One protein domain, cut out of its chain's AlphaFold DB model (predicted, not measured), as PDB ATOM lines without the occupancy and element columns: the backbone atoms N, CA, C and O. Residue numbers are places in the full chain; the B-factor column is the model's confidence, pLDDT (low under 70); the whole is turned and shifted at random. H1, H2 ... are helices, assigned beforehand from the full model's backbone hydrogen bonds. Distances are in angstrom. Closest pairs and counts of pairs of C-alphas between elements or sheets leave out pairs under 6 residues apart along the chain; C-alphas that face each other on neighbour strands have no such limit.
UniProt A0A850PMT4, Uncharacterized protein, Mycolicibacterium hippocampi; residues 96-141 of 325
ATOM      1  N   TYR A  96     263.863 198.885 258.768       90.94
ATOM      2  CA  TYR A  96     263.273 200.229 258.721       90.94
ATOM      3  C   TYR A  96     261.734 200.250 258.711       90.94
ATOM      4  O   TYR A  96     261.136 201.230 258.271       90.94
ATOM      5  N   SER A  97     261.066 199.197 259.191       91.88
ATOM      6  CA  SER A  97     259.651 199.287 259.555       91.88
ATOM      7  C   SER A  97     259.474 200.126 260.824       91.88
ATOM      8  O   SER A  97     260.441 200.454 261.513       91.88
ATOM      9  N   GLU A  98     258.232 200.493 261.140       92.31
ATOM     10  CA  GLU A  98     257.956 201.236 262.374       92.31
ATOM     11  C   GLU A  98     258.296 200.392 263.606       92.31
ATOM     12  O   GLU A  98     258.992 200.845 264.506       92.31
ATOM     13  N   GLU A  99     257.928 199.113 263.564       92.12
ATOM     14  CA  GLU A  99     258.256 198.129 264.591       92.12
ATOM     15  C   GLU A  99     259.772 197.933 264.758       92.12
ATOM     16  O   GLU A  99     260.261 197.765 265.875       92.12
ATOM     17  N   TRP A 100     260.542 198.027 263.667       94.38
ATOM     18  CA  TRP A 100     262.002 197.990 263.736       94.38
ATOM     19  C   TRP A 100     262.561 199.191 264.501       94.38
ATOM     20  O   TRP A 100     263.436 199.023 265.347       94.38
ATOM     21  N   TRP A 101     262.051 200.397 264.230       94.06
ATOM     22  CA  TRP A 101     262.489 201.611 264.921       94.06
ATOM     23  C   TRP A 101     262.115 201.603 266.401       94.06
ATOM     24  O   TRP A 101     262.946 202.003 267.210       94.06
ATOM     25  N   SER A 102     260.933 201.096 266.760       92.44
ATOM     26  CA  SER A 102     260.512 200.964 268.161       92.44
ATOM     27  C   SER A 102     261.408 200.013 268.958       92.44
ATOM     28  O   SER A 102     261.675 200.258 270.131       92.44
ATOM     29  N   ARG A 103     261.915 198.950 268.319       92.56
ATOM     30  CA  ARG A 103     262.840 197.984 268.940       92.56
ATOM     31  C   ARG A 103     264.315 198.406 268.859       92.56
ATOM     32  O   ARG A 103     265.163 197.797 269.507       92.56
ATOM     33  N   ALA A 104     264.657 199.405 268.043       92.38
ATOM     34  CA  ALA A 104     266.039 199.834 267.850       92.38
ATOM     35  C   ALA A 104     266.597 200.539 269.099       92.38
ATOM     36  O   ALA A 104     265.864 201.173 269.850       92.38
ATOM     37  N   LYS A 105     267.919 200.488 269.299       94.69
ATOM     38  CA  LYS A 105     268.595 201.199 270.400       94.69
ATOM     39  C   LYS A 105     268.361 202.719 270.300       94.69
ATOM     40  O   LYS A 105     268.354 203.230 269.175       94.69
ATOM     41  N   PRO A 106     268.279 203.467 271.421       92.81
ATOM     42  CA  PRO A 106     268.048 204.916 271.399       92.81
ATOM     43  C   PRO A 106     269.034 205.692 270.515       92.81
ATOM     44  O   PRO A 106     268.631 206.590 269.780       92.81
ATOM     45  N   SER A 107     270.313 205.300 270.507       90.94
ATOM     46  CA  SER A 107     271.332 205.902 269.634       90.94
ATOM     47  C   SER A 107     270.994 205.750 268.149       90.94
ATOM     48  O   SER A 107     271.092 206.698 267.381       90.94
ATOM     49  N   VAL A 108     270.510 204.577 267.739       92.19
ATOM     50  CA  VAL A 108     270.096 204.315 266.358       92.19
ATOM     51  C   VAL A 108     268.840 205.116 266.024       92.19
ATOM     52  O   VAL A 108     268.793 205.743 264.968       92.19
ATOM     53  N   GLN A 109     267.856 205.169 266.931       92.62
ATOM     54  CA  GLN A 109     266.616 205.935 266.745       92.62
ATOM     55  C   GLN A 109     266.863 207.436 266.510       92.62
ATOM     56  O   GLN A 109     266.165 208.057 265.702       92.62
ATOM     57  N   GLN A 110     267.878 208.020 267.154       92.06
ATOM     58  CA  GLN A 110     268.275 209.418 266.935       92.06
ATOM     59  C   GLN A 110     268.725 209.684 265.489       92.06
ATOM     60  O   GLN A 110     268.518 210.782 264.971       92.06
ATOM     61  N   HIS A 111     269.257 208.670 264.803       93.56
ATOM     62  CA  HIS A 111     269.648 208.742 263.395       93.56
ATOM     63  C   HIS A 111     268.484 208.516 262.418       93.56
ATOM     64  O   HIS A 111     268.703 208.438 261.209       93.56
ATOM     65  N   ARG A 112     267.232 208.428 262.881       95.62
ATOM     66  CA  ARG A 112     266.063 208.387 261.993       95.62
ATOM     67  C   ARG A 112     265.817 209.758 261.366       95.62
ATOM     68  O   ARG A 112     265.805 210.781 262.054       95.62
ATOM     69  N   CYS A 113     265.523 209.783 260.067       96.94
ATOM     70  CA  CYS A 113     265.169 211.013 259.365       96.94
ATOM     71  C   CYS A 113     264.018 211.758 260.066       96.94
ATOM     72  O   CYS A 113     263.008 211.161 260.438       96.94
ATOM     73  N   LYS A 114     264.182 213.071 260.260       96.38
ATOM     74  CA  LYS A 114     263.171 213.934 260.895       96.38
ATOM     75  C   LYS A 114     262.075 214.418 259.941       96.38
ATOM     76  O   LYS A 114     261.069 214.929 260.403       96.38
ATOM     77  N   ALA A 115     262.252 214.262 258.630       96.38
ATOM     78  CA  ALA A 115     261.247 214.673 257.653       96.38
ATOM     79  C   ALA A 115     260.021 213.751 257.684       96.38
ATOM     80  O   ALA A 115     260.129 212.567 258.018       96.38
ATOM     81  N   HIS A 116     258.865 214.292 257.311       96.06
ATOM     82  CA  HIS A 116     257.604 213.556 257.217       96.06
ATOM     83  C   HIS A 116     257.303 213.205 255.756       96.06
ATOM     84  O   HIS A 116     257.751 213.884 254.832       96.06
ATOM     85  N   ARG A 117     256.578 212.107 255.545       94.69
ATOM     86  CA  ARG A 117     256.074 211.688 254.231       94.69
ATOM     87  C   ARG A 117     254.804 212.469 253.890       94.69
ATOM     88  O   ARG A 117     254.174 213.040 254.772       94.69
ATOM     89  N   LYS A 118     254.367 212.410 252.627       93.31
ATOM     90  CA  LYS A 118     253.088 213.001 252.185       93.31
ATOM     91  C   LYS A 118     251.877 212.459 252.963       93.31
ATOM     92  O   LYS A 118     250.907 213.175 253.147       93.31
ATOM     93  N   THR A 119     251.965 211.223 253.452       93.19
ATOM     94  CA  THR A 119     250.957 210.571 254.305       93.19
ATOM     95  C   THR A 119     250.893 211.147 255.730       93.19
ATOM     96  O   THR A 119     249.970 210.830 256.463       93.19
ATOM     97  N   GLY A 120     251.859 211.977 256.145       93.75
ATOM     98  CA  GLY A 120     251.956 212.544 257.498       93.75
ATOM     99  C   GLY A 120     252.932 211.801 258.418       93.75
ATOM    100  O   GLY A 120     253.537 212.418 259.291       93.75
ATOM    101  N   ASP A 121     253.180 210.514 258.167       92.75
ATOM    102  CA  ASP A 121     254.100 209.709 258.979       92.75
ATOM    103  C   ASP A 121     255.560 210.165 258.874       92.75
ATOM    104  O   ASP A 121     256.066 210.508 257.795       92.75
ATOM    105  N   ARG A 122     256.304 210.048 259.980       94.50
ATOM    106  CA  ARG A 122     257.750 210.297 259.993       94.50
ATOM    107  C   ARG A 122     258.476 209.330 259.059       94.50
ATOM    108  O   ARG A 122     258.259 208.114 259.073       94.50
ATOM    109  N   CYS A 123     259.423 209.856 258.288       95.75
ATOM    110  CA  CYS A 123     260.229 209.055 257.386       95.75
ATOM    111  C   CYS A 123     260.911 207.902 258.129       95.75
ATOM    112  O   CYS A 123     261.596 208.092 259.135       95.75
ATOM    113  N   LYS A 124     260.738 206.691 257.602       94.88
ATOM    114  CA  LYS A 124     261.348 205.487 258.168       94.88
ATOM    115  C   LYS A 124     262.804 205.280 257.727       94.88
ATOM    116  O   LYS A 124     263.468 204.388 258.224       94.88
ATOM    117  N   GLN A 125     263.320 206.082 256.796       95.50
ATOM    118  CA  GLN A 125     264.706 205.958 256.332       95.50
ATOM    119  C   GLN A 125     265.689 206.570 257.346       95.50
ATOM    120  O   GLN A 125     265.361 207.580 257.982       95.50
ATOM    121  N   PRO A 126     266.908 206.020 257.479       96.62
ATOM    122  CA  PRO A 126     267.955 206.641 258.281       96.62
ATOM    123  C   PRO A 126     268.419 207.961 257.647       96.62
ATOM    124  O   PRO A 126     268.453 208.112 256.421       96.62
ATOM    125  N   ALA A 127     268.759 208.936 258.486       97.31
ATOM    126  CA  ALA A 127     269.412 210.168 258.071       97.31
ATOM    127  C   ALA A 127     270.832 209.877 257.561       97.31
ATOM    128  O   ALA A 127     271.458 208.894 257.962       97.31
ATOM    129  N   ILE A 128     271.345 210.724 256.664       96.06
ATOM    130  CA  ILE A 128     272.758 210.626 256.273       96.06
ATOM    131  C   ILE A 128     273.654 211.023 257.457       96.06
ATOM    132  O   ILE A 128     273.238 211.805 258.315       96.06
ATOM    133  N   ALA A 129     274.885 210.511 257.496       93.75
ATOM    134  CA  ALA A 129     275.840 210.845 258.551       93.75
ATOM    135  C   ALA A 129     276.014 212.371 258.676       93.75
ATOM    136  O   ALA A 129     276.199 213.063 257.676       93.75
ATOM    137  N   GLY A 130     275.897 212.894 259.901       92.50
ATOM    138  CA  GLY A 130     276.009 214.329 260.196       92.50
ATOM    139  C   GLY A 130     274.794 215.193 259.817       92.50
ATOM    140  O   GLY A 130     274.788 216.392 260.110       92.50
ATOM    141  N   ALA A 131     273.751 214.637 259.188       95.19
ATOM    142  CA  ALA A 131     272.519 215.368 258.871       95.19
ATOM    143  C   ALA A 131     271.303 214.855 259.652       95.19
ATOM    144  O   ALA A 131     271.328 213.817 260.306       95.19
ATOM    145  N   THR A 132     270.201 215.597 259.548       96.50
ATOM    146  CA  THR A 132     268.909 215.274 260.177       96.50
ATOM    147  C   THR A 132     267.921 214.595 259.223       96.50
ATOM    148  O   THR A 132     266.869 214.111 259.649       96.50
ATOM    149  N   VAL A 133     268.237 214.552 257.926       97.44
ATOM    150  CA  VAL A 133     267.361 214.036 256.869       97.44
ATOM    151  C   VAL A 133     268.043 212.947 256.045       97.44
ATOM    152  O   VAL A 133     269.266 212.898 255.925       97.44
ATOM    153  N   CYS A 134     267.243 212.031 255.504       97.38
ATOM    154  CA  CYS A 134     267.717 210.952 254.641       97.38
ATOM    155  C   CYS A 134     267.992 211.455 253.219       97.38
ATOM    156  O   CYS A 134     267.605 212.562 252.843       97.38
ATOM    157  N   ARG A 135     268.611 210.602 252.394       96.75
ATOM    158  CA  ARG A 135     268.940 210.913 250.994       96.75
ATOM    159  C   ARG A 135     267.728 211.398 250.185       96.75
ATOM    160  O   ARG A 135     267.874 212.336 249.413       96.75
ATOM    161  N   VAL A 136     266.554 210.794 250.403       96.12
ATOM    162  CA  VAL A 136     265.314 211.097 249.660       96.12
ATOM    163  C   VAL A 136     264.610 212.377 250.121       96.12
ATOM    164  O   VAL A 136     263.941 213.011 249.321       96.12
ATOM    165  N   HIS A 137     264.800 212.803 251.373       96.75
ATOM    166  CA  HIS A 137     264.232 214.049 251.909       96.75
ATOM    167  C   HIS A 137     265.258 215.194 251.913       96.75
ATOM    168  O   HIS A 137     265.325 215.983 252.852       96.75
ATOM    169  N   GLY A 138     266.097 215.259 250.877       95.69
ATOM    170  CA  GLY A 138     267.039 216.364 250.676       95.69
ATOM    171  C   GLY A 138     268.418 216.182 251.314       95.69
ATOM    172  O   GLY A 138     269.283 217.031 251.124       95.69
ATOM    173  N   GLY A 139     268.696 215.059 251.984       96.44
ATOM    174  CA  GLY A 139     270.041 214.762 252.499       96.44
ATOM    175  C   GLY A 139     271.105 214.711 251.398       96.44
ATOM    176  O   GLY A 139     272.273 214.991 251.644       96.44
ATOM    177  N   ALA A 140     270.714 214.408 250.157       96.38
ATOM    178  CA  ALA A 140     271.630 214.408 249.022       96.38
ATOM    179  C   ALA A 140     272.095 215.812 248.586       96.38
ATOM    180  O   ALA A 140     273.095 215.906 247.868       96.38
ATOM    181  N   ALA A 141     271.395 216.876 248.992       97.25
ATOM    182  CA  ALA A 141     271.656 218.233 248.528       97.25
ATOM    183  C   ALA A 141     273.040 218.733 248.973       97.25
ATOM    184  O   ALA A 141     273.471 218.489 250.103       97.25
TER     185      ALA A 141
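Overview. This is residues 96 to 141 of the 325 residues of an uncharacterized protein of Mycolicibacterium hippocampi (UniProt A0A850PMT4). With little regular structure, this is a flat, looping chain: two short helices, H1 and H2, make one end, and the unnamed residues 111 to 141 wind through the rest. That stretch makes one loop round residues 117 to 120 and another round 128 to 131, reaching toward opposite edges. The printed part has 46 residues with two named helices, H1 then H2, and no named strand; its class is all helix, though the named elements hold only 11 residues. It is compact, with a radius of gyration of the C-alphas of 10.2 A and spans of 30 by 26 by 11 A.

Along the chain. Find C-alpha 98 at (257.956, 201.236, 262.374); from there H1, residues 98 to 103, runs 8.8 A. H2, residues 106 to 110, runs 6.3 A to C-alpha 110 at (268.275, 209.418, 266.935).

Arrangement. Look from H1 across its tight link to H2: they are close but not clearly touching, their closest C-alphas, of Trp 101 and Gln 109, 6.2 A apart. In H1 and H2 every O i to N i+4 pair is within hydrogen-bond range.

Size, cuts and confidence. The two farthest C-alphas, of Arg 103 and Ala 141, are 30.1 A apart. The printed part has no cut, and no printed residue is under 70 in pLDDT.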